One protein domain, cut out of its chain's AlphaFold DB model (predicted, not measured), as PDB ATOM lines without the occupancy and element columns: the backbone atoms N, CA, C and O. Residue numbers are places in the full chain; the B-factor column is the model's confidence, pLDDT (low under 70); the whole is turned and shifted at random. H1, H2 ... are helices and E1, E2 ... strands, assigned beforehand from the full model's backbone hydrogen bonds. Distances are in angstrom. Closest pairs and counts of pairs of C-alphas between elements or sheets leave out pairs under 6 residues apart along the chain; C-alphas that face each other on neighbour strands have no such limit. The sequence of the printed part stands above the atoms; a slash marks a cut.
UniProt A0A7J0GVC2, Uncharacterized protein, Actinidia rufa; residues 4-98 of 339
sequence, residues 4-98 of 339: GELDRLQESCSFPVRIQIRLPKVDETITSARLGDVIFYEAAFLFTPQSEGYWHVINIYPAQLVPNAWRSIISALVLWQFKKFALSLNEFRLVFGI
ATOM      1  N   GLY A   4      30.983 -52.777  -7.780       92.06
ATOM      2  CA  GLY A   4      30.862 -52.814  -9.244       92.06
ATOM      3  C   GLY A   4      29.768 -51.900  -9.824       92.06
ATOM      4  O   GLY A   4      29.867 -51.472 -10.970       92.06
ATOM      5  N   GLU A   5      28.719 -51.564  -9.061       87.94
ATOM      6  CA  GLU A   5      27.748 -50.534  -9.479       87.94
ATOM      7  C   GLU A   5      28.344 -49.124  -9.389       87.94
ATOM      8  O   GLU A   5      27.948 -48.242 -10.150       87.94
ATOM      9  N   LEU A   6      29.253 -48.915  -8.437       89.06
ATOM     10  CA  LEU A   6      29.950 -47.655  -8.224       89.06
ATOM     11  C   LEU A   6      30.987 -47.406  -9.313       89.06
ATOM     12  O   LEU A   6      31.000 -46.319  -9.883       89.06
ATOM     13  N   ASP A   7      31.758 -48.433  -9.659       88.56
ATOM     14  CA  ASP A   7      32.758 -48.367 -10.725       88.56
ATOM     15  C   ASP A   7      32.082 -48.023 -12.064       88.56
ATOM     16  O   ASP A   7      32.465 -47.070 -12.734       88.56
ATOM     17  N   ARG A   8      30.962 -48.687 -12.395       90.50
ATOM     18  CA  ARG A   8      30.155 -48.354 -13.586       90.50
ATOM     19  C   ARG A   8      29.610 -46.927 -13.562       90.50
ATOM     20  O   ARG A   8      29.513 -46.286 -14.607       90.50
ATOM     21  N   LEU A   9      29.206 -46.425 -12.391       85.50
ATOM     22  CA  LEU A   9      28.742 -45.043 -12.256       85.50
ATOM     23  C   LEU A   9      29.890 -44.072 -12.543       85.50
ATOM     24  O   LEU A   9      29.693 -43.122 -13.295       85.50
ATOM     25  N   GLN A  10      31.072 -44.340 -11.990       86.44
ATOM     26  CA  GLN A  10      32.277 -43.551 -12.211       86.44
ATOM     27  C   GLN A  10      32.745 -43.590 -13.672       86.44
ATOM     28  O   GLN A  10      33.173 -42.568 -14.193       86.44
ATOM     29  N   GLU A  11      32.612 -44.726 -14.358       87.44
ATOM     30  CA  GLU A  11      32.884 -44.834 -15.798       87.44
ATOM     31  C   GLU A  11      31.864 -44.049 -16.637       87.44
ATOM     32  O   GLU A  11      32.221 -43.399 -17.616       87.44
ATOM     33  N   SER A  12      30.583 -44.097 -16.257       90.06
ATOM     34  CA  SER A  12      29.500 -43.436 -17.001       90.06
ATOM     35  C   SER A  12      29.441 -41.919 -16.802       90.06
ATOM     36  O   SER A  12      28.884 -41.207 -17.637       90.06
ATOM     37  N   CYS A  13      29.972 -41.424 -15.686       83.19
ATOM     38  CA  CYS A  13      29.903 -40.025 -15.294       83.19
ATOM     39  C   CYS A  13      31.324 -39.475 -15.171       83.19
ATOM     40  O   CYS A  13      32.086 -39.894 -14.307       83.19
ATOM     41  N   SER A  14      31.679 -38.499 -16.004       82.38
ATOM     42  CA  SER A  14      32.996 -37.859 -15.961       82.38
ATOM     43  C   SER A  14      33.137 -36.970 -14.722       82.38
ATOM     44  O   SER A  14      32.864 -35.769 -14.768       82.38
ATOM     45  N   PHE A  15      33.551 -37.548 -13.597       82.62
ATOM     46  CA  PHE A  15      33.875 -36.785 -12.396       82.62
ATOM     47  C   PHE A  15      35.262 -36.134 -12.529       82.62
ATOM     48  O   PHE A  15      36.188 -36.758 -13.054       82.62
ATOM     49  N   PRO A  16      35.452 -34.888 -12.057       85.62
ATOM     50  CA  PRO A  16      36.775 -34.280 -11.973       85.62
ATOM     51  C   PRO A  16      37.742 -35.157 -11.169       85.62
ATOM     52  O   PRO A  16      37.356 -35.725 -10.152       85.62
ATOM     53  N   VAL A  17      39.023 -35.176 -11.552       84.19
ATOM     54  CA  VAL A  17      40.085 -36.008 -10.932       84.19
ATOM     55  C   VAL A  17      40.215 -35.806  -9.411       84.19
ATOM     56  O   VAL A  17      40.728 -36.664  -8.702       84.19
ATOM     57  N   ARG A  18      39.739 -34.671  -8.888       86.31
ATOM     58  CA  ARG A  18      39.771 -34.339  -7.455       86.31
ATOM     59  C   ARG A  18      38.601 -34.917  -6.654       86.31
ATOM     60  O   ARG A  18      38.623 -34.805  -5.434       86.31
ATOM     61  N   ILE A  19      37.589 -35.477  -7.316       85.62
ATOM     62  CA  ILE A  19      36.415 -36.053  -6.664       85.62
ATOM     63  C   ILE A  19      36.597 -37.568  -6.567       85.62
ATOM     64  O   ILE A  19      36.647 -38.256  -7.585       85.62
ATOM     65  N   GLN A  20      36.681 -38.087  -5.343       90.25
ATOM     66  CA  GLN A  20      36.759 -39.522  -5.082       90.25
ATOM     67  C   GLN A  20      35.386 -40.062  -4.709       90.25
ATOM     68  O   GLN A  20      34.766 -39.625  -3.742       90.25
ATOM     69  N   ILE A  21      34.915 -41.040  -5.473       91.00
ATOM     70  CA  ILE A  21      33.647 -41.710  -5.215       91.00
ATOM     71  C   ILE A  21      33.923 -43.040  -4.528       91.00
ATOM     72  O   ILE A  21      34.695 -43.850  -5.036       91.00
ATOM     73  N   ARG A  22      33.290 -43.275  -3.376       93.31
ATOM     74  CA  ARG A  22      33.473 -44.515  -2.607       93.31
ATOM     75  C   ARG A  22      32.238 -44.897  -1.797       93.31
ATOM     76  O   ARG A  22      31.360 -44.075  -1.531       93.31
ATOM     77  N   LEU A  23      32.183 -46.161  -1.389       93.19
ATOM     78  CA  LEU A  23      31.244 -46.633  -0.373       93.19
ATOM     79  C   LEU A  23      31.784 -46.298   1.032       93.19
ATOM     80  O   LEU A  23      33.007 -46.214   1.207       93.19
ATOM     81  N   PRO A  24      30.904 -46.079   2.025       91.69
ATOM     82  CA  PRO A  24      31.333 -45.875   3.403       91.69
ATOM     83  C   PRO A  24      32.006 -47.141   3.940       91.69
ATOM     84  O   PRO A  24      31.581 -48.261   3.640       91.69
ATOM     85  N   LYS A  25      33.056 -46.966   4.743       92.56
ATOM     86  CA  LYS A  25      33.634 -48.060   5.530       92.56
ATOM     87  C   LYS A  25      32.687 -48.433   6.672       92.56
ATOM     88  O   LYS A  25      31.810 -47.657   7.050       92.56
ATOM     89  N   VAL A  26      32.874 -49.630   7.223       89.50
ATOM     90  CA  VAL A  26      32.185 -50.041   8.453       89.50
ATOM     91  C   VAL A  26      32.496 -48.996   9.533       89.50
ATOM     92  O   VAL A  26      33.656 -48.618   9.691       89.50
ATOM     93  N   ASP A  27      31.450 -48.483  10.181       88.69
ATOM     94  CA  ASP A  27      31.476 -47.422  11.206       88.69
ATOM     95  C   ASP A  27      31.837 -46.006  10.729       88.69
ATOM     96  O   ASP A  27      32.028 -45.094  11.535       88.69
ATOM     97  N   GLU A  28      31.887 -45.776   9.418       87.88
ATOM     98  CA  GLU A  28      32.103 -44.441   8.876       87.88
ATOM     99  C   GLU A  28      30.818 -43.597   8.924       87.88
ATOM    100  O   GLU A  28      29.776 -43.992   8.398       87.88
ATOM    101  N   THR A  29      30.888 -42.415   9.541       82.88
ATOM    102  CA  THR A  29      29.756 -41.486   9.661       82.88
ATOM    103  C   THR A  29      29.803 -40.401   8.586       82.88
ATOM    104  O   THR A  29      30.849 -40.076   8.035       82.88
ATOM    105  N   ILE A  30      28.669 -39.746   8.313       77.25
ATOM    106  CA  ILE A  30      28.595 -38.656   7.314       77.25
ATOM    107  C   ILE A  30      29.613 -37.540   7.611       77.25
ATOM    108  O   ILE A  30      30.167 -36.930   6.699       77.25
ATOM    109  N   THR A  31      29.904 -37.311   8.890       83.25
ATOM    110  CA  THR A  31      30.853 -36.303   9.369       83.25
ATOM    111  C   THR A  31      32.324 -36.634   9.115       83.25
ATOM    112  O   THR A  31      33.150 -35.733   9.217       83.25
ATOM    113  N   SER A  32      32.682 -37.877   8.776       85.56
ATOM    114  CA  SER A  32      34.075 -38.253   8.493       85.56
ATOM    115  C   SER A  32      34.464 -38.118   7.017       85.56
ATOM    116  O   SER A  32      35.602 -38.423   6.654       85.56
ATOM    117  N   ALA A  33      33.549 -37.652   6.159       86.38
ATOM    118  CA  ALA A  33      33.834 -37.393   4.754       86.38
ATOM    119  C   ALA A  33      34.876 -36.274   4.595       86.38
ATOM    120  O   ALA A  33      34.739 -35.188   5.161       86.38
ATOM    121  N   ARG A  34      35.925 -36.529   3.804       89.81
ATOM    122  CA  ARG A  34      36.947 -35.522   3.488       89.81
ATOM    123  C   ARG A  34      36.471 -34.609   2.359       89.81
ATOM    124  O   ARG A  34      35.614 -34.979   1.559       89.81
ATOM    125  N   LEU A  35      37.061 -33.418   2.259       85.00
ATOM    126  CA  LEU A  35      36.807 -32.522   1.132       85.00
ATOM    127  C   LEU A  35      37.218 -33.211  -0.180       85.00
ATOM    128  O   LEU A  35      38.376 -33.589  -0.339       85.00
ATOM    129  N   GLY A  36      36.267 -33.358  -1.103       86.25
ATOM    130  CA  GLY A  36      36.461 -34.077  -2.368       86.25
ATOM    131  C   GLY A  36      35.943 -35.518  -2.361       86.25
ATOM    132  O   GLY A  36      35.859 -36.118  -3.429       86.25
ATOM    133  N   ASP A  37      35.523 -36.054  -1.215       89.75
ATOM    134  CA  ASP A  37      34.866 -37.359  -1.163       89.75
ATOM    135  C   ASP A  37      33.369 -37.226  -1.475       89.75
ATOM    136  O   ASP A  37      32.665 -36.370  -0.935       89.75
ATOM    137  N   VAL A  38      32.859 -38.135  -2.301       87.75
ATOM    138  CA  VAL A  38      31.427 -38.375  -2.487       87.75
ATOM    139  C   VAL A  38      31.137 -39.792  -2.006       87.75
ATOM    140  O   VAL A  38      31.469 -40.779  -2.668       87.75
ATOM    141  N   ILE A  39      30.537 -39.886  -0.817       89.69
ATOM    142  CA  ILE A  39      30.249 -41.156  -0.145       89.69
ATOM    143  C   ILE A  39      28.777 -41.524  -0.341       89.69
ATOM    144  O   ILE A  39      27.878 -40.767   0.028       89.69
ATOM    145  N   PHE A  40      28.525 -42.707  -0.905       85.44
ATOM    146  CA  PHE A  40      27.172 -43.214  -1.138       85.44
ATOM    147  C   PHE A  40      26.710 -44.091   0.028       85.44
ATOM    148  O   PHE A  40      27.012 -45.283   0.081       85.44
ATOM    149  N   TYR A  41      25.945 -43.511   0.952       79.62
ATOM    150  CA  TYR A  41      25.330 -44.263   2.045       79.62
ATOM    151  C   TYR A  41      24.126 -45.063   1.543       79.62
ATOM    152  O   TYR A  41      23.224 -44.536   0.885       79.62
ATOM    153  N   GLU A  42      24.095 -46.355   1.870       69.62
ATOM    154  CA  GLU A  42      22.932 -47.202   1.624       69.62
ATOM    155  C   GLU A  42      21.848 -46.891   2.660       69.62
ATOM    156  O   GLU A  42      21.763 -47.513   3.712       69.62
ATOM    157  N   ALA A  43      21.011 -45.900   2.366       59.03
ATOM    158  CA  ALA A  43      19.819 -45.637   3.154       59.03
ATOM    159  C   ALA A  43      18.656 -46.487   2.622       59.03
ATOM    160  O   ALA A  43      18.193 -46.322   1.488       59.03
ATOM    161  N   ALA A  44      18.162 -47.408   3.450       41.22
ATOM    162  CA  ALA A  44      16.889 -48.076   3.219       41.22
ATOM    163  C   ALA A  44      15.755 -47.066   3.456       41.22
ATOM    164  O   ALA A  44      15.206 -46.970   4.550       41.22
ATOM    165  N   PHE A  45      15.419 -46.275   2.436       42.56
ATOM    166  CA  PHE A  45      14.303 -45.333   2.497       42.56
ATOM    167  C   PHE A  45      12.965 -46.080   2.447       42.56
ATOM    168  O   PHE A  45      12.342 -46.208   1.396       42.56
ATOM    169  N   LEU A  46      12.501 -46.559   3.598       43.00
ATOM    170  CA  LEU A  46      11.077 -46.769   3.832       43.00
ATOM    171  C   LEU A  46      10.533 -45.457   4.405       43.00
ATOM    172  O   LEU A  46      10.552 -45.233   5.609       43.00
ATOM    173  N   PHE A  47      10.118 -44.545   3.522       47.50
ATOM    174  CA  PHE A  47       9.476 -43.291   3.919       47.50
ATOM    175  C   PHE A  47       8.077 -43.599   4.478       47.50
ATOM    176  O   PHE A  47       7.104 -43.706   3.736       47.50
ATOM    177  N   THR A  48       7.965 -43.747   5.797       50.66
ATOM    178  CA  THR A  48       6.685 -43.702   6.514       50.66
ATOM    179  C   THR A  48       6.737 -42.547   7.520       50.66
ATOM    180  O   THR A  48       7.312 -42.682   8.598       50.66
ATOM    181  N   PRO A  49       6.151 -41.377   7.202       48.81
ATOM    182  CA  PRO A  49       6.273 -40.163   8.020       48.81
ATOM    183  C   PRO A  49       5.496 -40.212   9.354       48.81
ATOM    184  O   PRO A  49       5.232 -39.173   9.945       48.81
ATOM    185  N   GLN A  50       5.104 -41.395   9.832       51.03
ATOM    186  CA  GLN A  50       4.325 -41.565  11.062       51.03
ATOM    187  C   GLN A  50       5.171 -41.801  12.318       51.03
ATOM    188  O   GLN A  50       4.620 -41.752  13.412       51.03
ATOM    189  N   SER A  51       6.478 -42.058  12.205       48.38
ATOM    190  CA  SER A  51       7.304 -42.316  13.390       48.38
ATOM    191  C   SER A  51       8.082 -41.071  13.822       48.38
ATOM    192  O   SER A  51       8.932 -40.552  13.099       48.38
ATOM    193  N   GLU A  52       7.805 -40.618  15.043       49.59
ATOM    194  CA  GLU A  52       8.465 -39.500  15.736       49.59
ATOM    195  C   GLU A  52       9.994 -39.697  15.877       49.59
ATOM    196  O   GLU A  52      10.736 -38.745  16.095       49.59
ATOM    197  N   GLY A  53      10.498 -40.919  15.650       51.59
ATOM    198  CA  GLY A  53      11.924 -41.264  15.657       51.59
ATOM    199  C   GLY A  53      12.688 -41.005  14.349       51.59
ATOM    200  O   GLY A  53      13.898 -41.214  14.314       51.59
ATOM    201  N   TYR A  54      12.040 -40.554  13.269       60.38
ATOM    202  CA  TYR A  54      12.677 -40.456  11.945       60.38
ATOM    203  C   TYR A  54      13.900 -39.527  11.915       60.38
ATOM    204  O   TYR A  54      14.948 -39.905  11.395       60.38
ATOM    205  N   TRP A  55      13.806 -38.343  12.526       57.00
ATOM    206  CA  TRP A  55      14.914 -37.380  12.558       57.00
ATOM    207  C   TRP A  55      16.129 -37.892  13.342       57.00
ATOM    208  O   TRP A  55      17.255 -37.521  13.025       57.00
ATOM    209  N   HIS A  56      15.918 -38.791  14.309       54.75
ATOM    210  CA  HIS A  56      17.009 -39.463  15.019       54.75
ATOM    211  C   HIS A  56      17.699 -40.527  14.153       54.75
ATOM    212  O   HIS A  56      18.910 -40.686  14.248       54.75
ATOM    213  N   VAL A  57      16.967 -41.215  13.269       48.28
ATOM    214  CA  VAL A  57      17.533 -42.271  12.404       48.28
ATOM    215  C   VAL A  57      18.450 -41.701  11.322       48.28
ATOM    216  O   VAL A  57      19.462 -42.314  10.993       48.28
ATOM    217  N   ILE A  58      18.131 -40.524  10.775       57.47
ATOM    218  CA  ILE A  58      18.991 -39.882   9.764       57.47
ATOM    219  C   ILE A  58      20.166 -39.124  10.387       57.47
ATOM    220  O   ILE A  58      21.071 -38.754   9.649       57.47
ATOM    221  N   ASN A  59      20.154 -38.873  11.703       55.59
ATOM    222  CA  ASN A  59      21.162 -38.107  12.451       55.59
ATOM    223  C   ASN A  59      21.626 -36.809  11.750       55.59
ATOM    224  O   ASN A  59      22.769 -36.378  11.885       55.59
ATOM    225  N   ILE A  60      20.738 -36.206  10.954       59.88
ATOM    226  CA  ILE A  60      20.964 -34.939  10.265       59.88
ATOM    227  C   ILE A  60      20.085 -33.926  10.970       59.88
ATOM    228  O   ILE A  60      18.853 -33.986  10.893       59.88
ATOM    229  N   TYR A  61      20.721 -32.982  11.655       66.62
ATOM    230  CA  TYR A  61      19.985 -31.869  12.225       66.62
ATOM    231  C   TYR A  61      19.451 -30.991  11.087       66.62
ATOM    232  O   TYR A  61      20.190 -30.700  10.146       66.62
ATOM    233  N   PRO A  62      18.206 -30.495  11.184       60.22
ATOM    234  CA  PRO A  62      17.641 -29.508  10.263       60.22
ATOM    235  C   PRO A  62      18.614 -28.369   9.887       60.22
ATOM    236  O   PRO A  62      18.678 -27.941   8.735       60.22
ATOM    237  N   ALA A  63      19.429 -27.923  10.846       61.66
ATOM    238  CA  ALA A  63      20.416 -26.859  10.670       61.66
ATOM    239  C   ALA A  63      21.633 -27.234   9.794       61.66
ATOM    240  O   ALA A  63      22.350 -26.346   9.349       61.66
ATOM    241  N   GLN A  64      21.883 -28.522   9.541       67.06
ATOM    242  CA  GLN A  64      23.050 -29.011   8.789       67.06
ATOM    243  C   GLN A  64      22.783 -29.166   7.287       67.06
ATOM    244  O   GLN A  64      23.698 -29.424   6.507       67.06
ATOM    245  N   LEU A  65      21.530 -29.022   6.859       71.75
ATOM    246  CA  LEU A  65      21.155 -29.140   5.458       71.75
ATOM    247  C   LEU A  65      21.383 -27.812   4.735       71.75
ATOM    248  O   LEU A  65      20.824 -26.778   5.099       71.75
ATOM    249  N   VAL A  66      22.151 -27.854   3.644       76.00
ATOM    250  CA  VAL A  66      22.270 -26.711   2.731       76.00
ATOM    251  C   VAL A  66      20.897 -26.365   2.124       76.00
ATOM    252  O   VAL A  66      20.083 -27.267   1.902       76.00
ATOM    253  N   PRO A  67      20.616 -25.091   1.783       73.88
ATOM    254  CA  PRO A  67      19.297 -24.665   1.296       73.88
ATOM    255  C   PRO A  67      18.747 -25.477   0.112       73.88
ATOM    256  O   PRO A  67      17.540 -25.695   0.004       73.88
ATOM    257  N   ASN A  68      19.620 -25.979  -0.765       66.81
ATOM    258  CA  ASN A  68      19.211 -26.831  -1.884       66.81
ATOM    259  C   ASN A  68      18.753 -28.228  -1.433       66.81
ATOM    260  O   ASN A  68      17.780 -28.744  -1.976       66.81
ATOM    261  N   ALA A  69      19.376 -28.806  -0.402       78.12
ATOM    262  CA  ALA A  69      18.952 -30.086   0.161       78.12
ATOM    263  C   ALA A  69      17.577 -29.964   0.839       78.12
ATOM    264  O   ALA A  69      16.716 -30.829   0.666       78.12
ATOM    265  N   TRP A  70      17.323 -28.836   1.510       82.19
ATOM    266  CA  TRP A  70      16.003 -28.507   2.052       82.19
ATOM    267  C   TRP A  70      14.918 -28.454   0.983       82.19
ATOM    268  O   TRP A  70      13.848 -29.032   1.167       82.19
ATOM    269  N   ARG A  71      15.193 -27.810  -0.157       74.50
ATOM    270  CA  ARG A  71      14.244 -27.747  -1.278       74.50
ATOM    271  C   ARG A  71      13.896 -29.137  -1.798       74.50
ATOM    272  O   ARG A  71      12.717 -29.402  -2.028       74.50
ATOM    273  N   SER A  72      14.877 -30.028  -1.934       79.44
ATOM    274  CA  SER A  72      14.645 -31.409  -2.370       79.44
ATOM    275  C   SER A  72      13.818 -32.206  -1.359       79.44
ATOM    276  O   SER A  72      12.881 -32.890  -1.762       79.44
ATOM    277  N   ILE A  73      14.097 -32.073  -0.056       80.50
ATOM    278  CA  ILE A  73      13.343 -32.756   1.010       80.50
ATOM    279  C   ILE A  73      11.903 -32.246   1.080       80.50
ATOM    280  O   ILE A  73      10.969 -33.043   1.049       80.50
ATOM    281  N   ILE A  74      11.704 -30.924   1.122       78.31
ATOM    282  CA  ILE A  74      10.367 -30.313   1.166       78.31
ATOM    283  C   ILE A  74       9.559 -30.739  -0.054       78.31
ATOM    284  O   ILE A  74       8.411 -31.150   0.067       78.31
ATOM    285  N   SER A  75      10.166 -30.695  -1.232       77.19
ATOM    286  CA  SER A  75       9.459 -31.028  -2.459       77.19
ATOM    287  C   SER A  75       9.165 -32.537  -2.554       77.19
ATOM    288  O   SER A  75       8.106 -32.911  -3.050       77.19
ATOM    289  N   ALA A  76      10.027 -33.410  -2.012       76.56
ATOM    290  CA  ALA A  76       9.732 -34.838  -1.848       76.56
ATOM    291  C   ALA A  76       8.540 -35.069  -0.902       76.56
ATOM    292  O   ALA A  76       7.639 -35.841  -1.227       76.56
ATOM    293  N   LEU A  77       8.504 -34.364   0.235       79.31
ATOM    294  CA  LEU A  77       7.406 -34.428   1.206       79.31
ATOM    295  C   LEU A  77       6.086 -33.924   0.608       79.31
ATOM    296  O   LEU A  77       5.041 -34.537   0.818       79.31
ATOM    297  N   VAL A  78       6.126 -32.840  -0.172       77.31
ATOM    298  CA  VAL A  78       4.956 -32.312  -0.885       77.31
ATOM    299  C   VAL A  78       4.461 -33.329  -1.914       77.31
ATOM    300  O   VAL A  78       3.287 -33.689  -1.899       77.31
ATOM    301  N   LEU A  79       5.340 -33.860  -2.769       73.69
ATOM    302  CA  LEU A  79       4.958 -34.871  -3.762       73.69
ATOM    303  C   LEU A  79       4.390 -36.140  -3.117       73.69
ATOM    304  O   LEU A  79       3.419 -36.696  -3.628       73.69
ATOM    305  N   TRP A  80       4.942 -36.556  -1.975       75.94
ATOM    306  CA  TRP A  80       4.428 -37.674  -1.189       75.94
ATOM    307  C   TRP A  80       2.986 -37.438  -0.719       75.94
ATOM    308  O   TRP A  80       2.126 -38.300  -0.911       75.94
ATOM    309  N   GLN A  81       2.699 -36.252  -0.169       75.25
ATOM    310  CA  GLN A  81       1.347 -35.873   0.265       75.25
ATOM    311  C   GLN A  81       0.346 -35.877  -0.896       75.25
ATOM    312  O   GLN A  81      -0.793 -36.315  -0.733       75.25
ATOM    313  N   PHE A  82       0.771 -35.430  -2.080       69.75
ATOM    314  CA  PHE A  82      -0.100 -35.357  -3.252       69.75
ATOM    315  C   PHE A  82      -0.343 -36.706  -3.927       69.75
ATOM    316  O   PHE A  82      -1.429 -36.925  -4.461       69.75
ATOM    317  N   LYS A  83       0.648 -37.604  -3.951       61.78
ATOM    318  CA  LYS A  83       0.550 -38.823  -4.759       61.78
ATOM    319  C   LYS A  83      -0.018 -40.030  -4.021       61.78
ATOM    320  O   LYS A  83      -0.458 -40.923  -4.726       61.78
ATOM    321  N   LYS A  84      -0.038 -40.102  -2.677       61.16
ATOM    322  CA  LYS A  84      -0.446 -41.300  -1.881       61.16
ATOM    323  C   LYS A  84       0.170 -42.651  -2.327       61.16
ATOM    324  O   LYS A  84      -0.157 -43.691  -1.763       61.16
ATOM    325  N   PHE A  85       1.085 -42.642  -3.290       56.00
ATOM    326  CA  PHE A  85       1.787 -43.774  -3.871       56.00
ATOM    327  C   PHE A  85       3.284 -43.480  -3.810       56.00
ATOM    328  O   PHE A  85       3.704 -42.322  -3.907       56.00
ATOM    329  N   ALA A  86       4.089 -44.528  -3.654       59.75
ATOM    330  CA  ALA A  86       5.538 -44.413  -3.674       59.75
ATOM    331  C   ALA A  86       5.996 -43.919  -5.055       59.75
ATOM    332  O   ALA A  86       5.835 -44.633  -6.042       59.75
ATOM    333  N   LEU A  87       6.558 -42.707  -5.130       59.19
ATOM    334  CA  LEU A  87       7.231 -42.256  -6.348       59.19
ATOM    335  C   LEU A  87       8.427 -43.168  -6.620       59.19
ATOM    336  O   LEU A  87       9.269 -43.388  -5.745       59.19
ATOM    337  N   SER A  88       8.542 -43.646  -7.856       67.44
ATOM    338  CA  SER A  88       9.783 -44.258  -8.309       67.44
ATOM    339  C   SER A  88      10.892 -43.202  -8.399       67.44
ATOM    340  O   SER A  88      10.647 -42.013  -8.627       67.44
ATOM    341  N   LEU A  89      12.149 -43.635  -8.263       57.09
ATOM    342  CA  LEU A  89      13.312 -42.748  -8.383       57.09
ATOM    343  C   LEU A  89      13.339 -42.007  -9.732       57.09
ATOM    344  O   LEU A  89      13.779 -40.864  -9.791       57.09
ATOM    345  N   ASN A  90      12.853 -42.631 -10.807       59.19
ATOM    346  CA  ASN A  90      12.809 -42.016 -12.134       59.19
ATOM    347  C   ASN A  90      11.738 -40.928 -12.226       59.19
ATOM    348  O   ASN A  90      12.012 -39.870 -12.780       59.19
ATOM    349  N   GLU A  91      10.557 -41.136 -11.643       64.25
ATOM    350  CA  GLU A  91       9.516 -40.100 -11.579       64.25
ATOM    351  C   GLU A  91       9.962 -38.926 -10.714       64.25
ATOM    352  O   GLU A  91       9.788 -37.777 -11.104       64.25
ATOM    353  N   PHE A  92      10.613 -39.204  -9.581       64.25
ATOM    354  CA  PHE A  92      11.243 -38.167  -8.773       64.25
ATOM    355  C   PHE A  92      12.270 -37.387  -9.611       64.25
ATOM    356  O   PHE A  92      12.185 -36.169  -9.728       64.25
ATOM    357  N   ARG A  93      13.195 -38.074 -10.292       61.38
ATOM    358  CA  ARG A  93      14.193 -37.427 -11.159       61.38
ATOM    359  C   ARG A  93      13.579 -36.665 -12.331       61.38
ATOM    360  O   ARG A  93      14.154 -35.661 -12.714       61.38
ATOM    361  N   LEU A  94      12.443 -37.084 -12.881       61.41
ATOM    362  CA  LEU A  94      11.739 -36.347 -13.934       61.41
ATOM    363  C   LEU A  94      11.072 -35.080 -13.396       61.41
ATOM    364  O   LEU A  94      11.131 -34.040 -14.042       61.41
ATOM    365  N   VAL A  95      10.486 -35.141 -12.198       56.78
ATOM    366  CA  VAL A  95       9.871 -33.972 -11.552       56.78
ATOM    367  C   VAL A  95      10.933 -32.953 -11.116       56.78
ATOM    368  O   VAL A  95      10.707 -31.751 -11.230       56.78
ATOM    369  N   PHE A  96      12.107 -33.409 -10.666       54.72
ATOM    370  CA  PHE A  96      13.195 -32.529 -10.207       54.72
ATOM    371  C   PHE A  96      14.244 -32.187 -11.261       54.72
ATOM    372  O   PHE A  96      14.907 -31.160 -11.147       54.72
ATOM    373  N   GLY A  97      14.387 -33.007 -12.298       52.22
ATOM    374  CA  GLY A  97      15.355 -32.829 -13.382       52.22
ATOM    375  C   GLY A  97      15.063 -31.632 -14.286       52.22
ATOM    376  O   GLY A  97      15.824 -31.374 -15.211       52.22
ATOM    377  N   ILE A  98      13.991 -30.883 -14.011       44.16
ATOM    378  CA  ILE A  98      13.592 -29.686 -14.757       44.16
ATOM    379  C   ILE A  98      14.328 -28.423 -14.257       44.16
ATOM    380  O   ILE A  98      14.294 -27.395 -14.925       44.16
TER     381      ILE A  98
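Overview. This is residues 4 to 98 of the 339 residues of an uncharacterized protein of Actinidia rufa (UniProt A0A7J0GVC2). What is the shape? Two loosely joined lobes: H1 beside the two-strand sheet E1 E2, and H3 near H4, with residues 50 to 57 sticking out. What makes it? The printed part has 95 residues, under half in named elements, ordered H1 E1 E2 H2 H3 H4, mostly helix; the sheet is parallel. It is loose, radius of gyration of the C-alphas 15.5 A, spanning 41 by 30 by 26 A.

Arrangement. What is near H1, residues 4 to 12? Its Leu 6 and Arg 22 of E1, residues 20 to 22, have the closest C-alphas, 7.3 A apart. How do the strands pair? E1 and E2, residues 37 to 39, are parallel at 21 degrees; N 38 and O 20, 2.8 A, are within hydrogen-bond range. And the later helices? H3, residues 67 to 83, and H4, residues 89 to 96, are close but not clearly touching; the closest C-alphas, of Ala 76 and Phe 92, are 7.8 A apart. They run opposite ways at a steep tilt of 67 degrees, only just short of about perpendicular. H2, residues 54 to 58, is apart from both. In H1, H2, H3 and H4 every O i to N i+4 pair is within hydrogen-bond range.

Along the chain. Where does H1 begin? At C-alpha 4, (30.862, -52.814, -9.244); H1 is 12.2 A long. Where do the others end? H3 is 24.3 A long, and H4, 10.4 A, ends at C-alpha 96, (13.195, -32.529, -10.207).

Size, cuts and confidence. How large is it? The two farthest C-alphas, of Val 17 and Gln 50, are 42.3 A apart. Which links are long? E1 to E2 and E2 to H2; the printed part has no cut. Where is confidence low? pLDDT is under 70 in residues 42 to 64, 68 and 82 to 98.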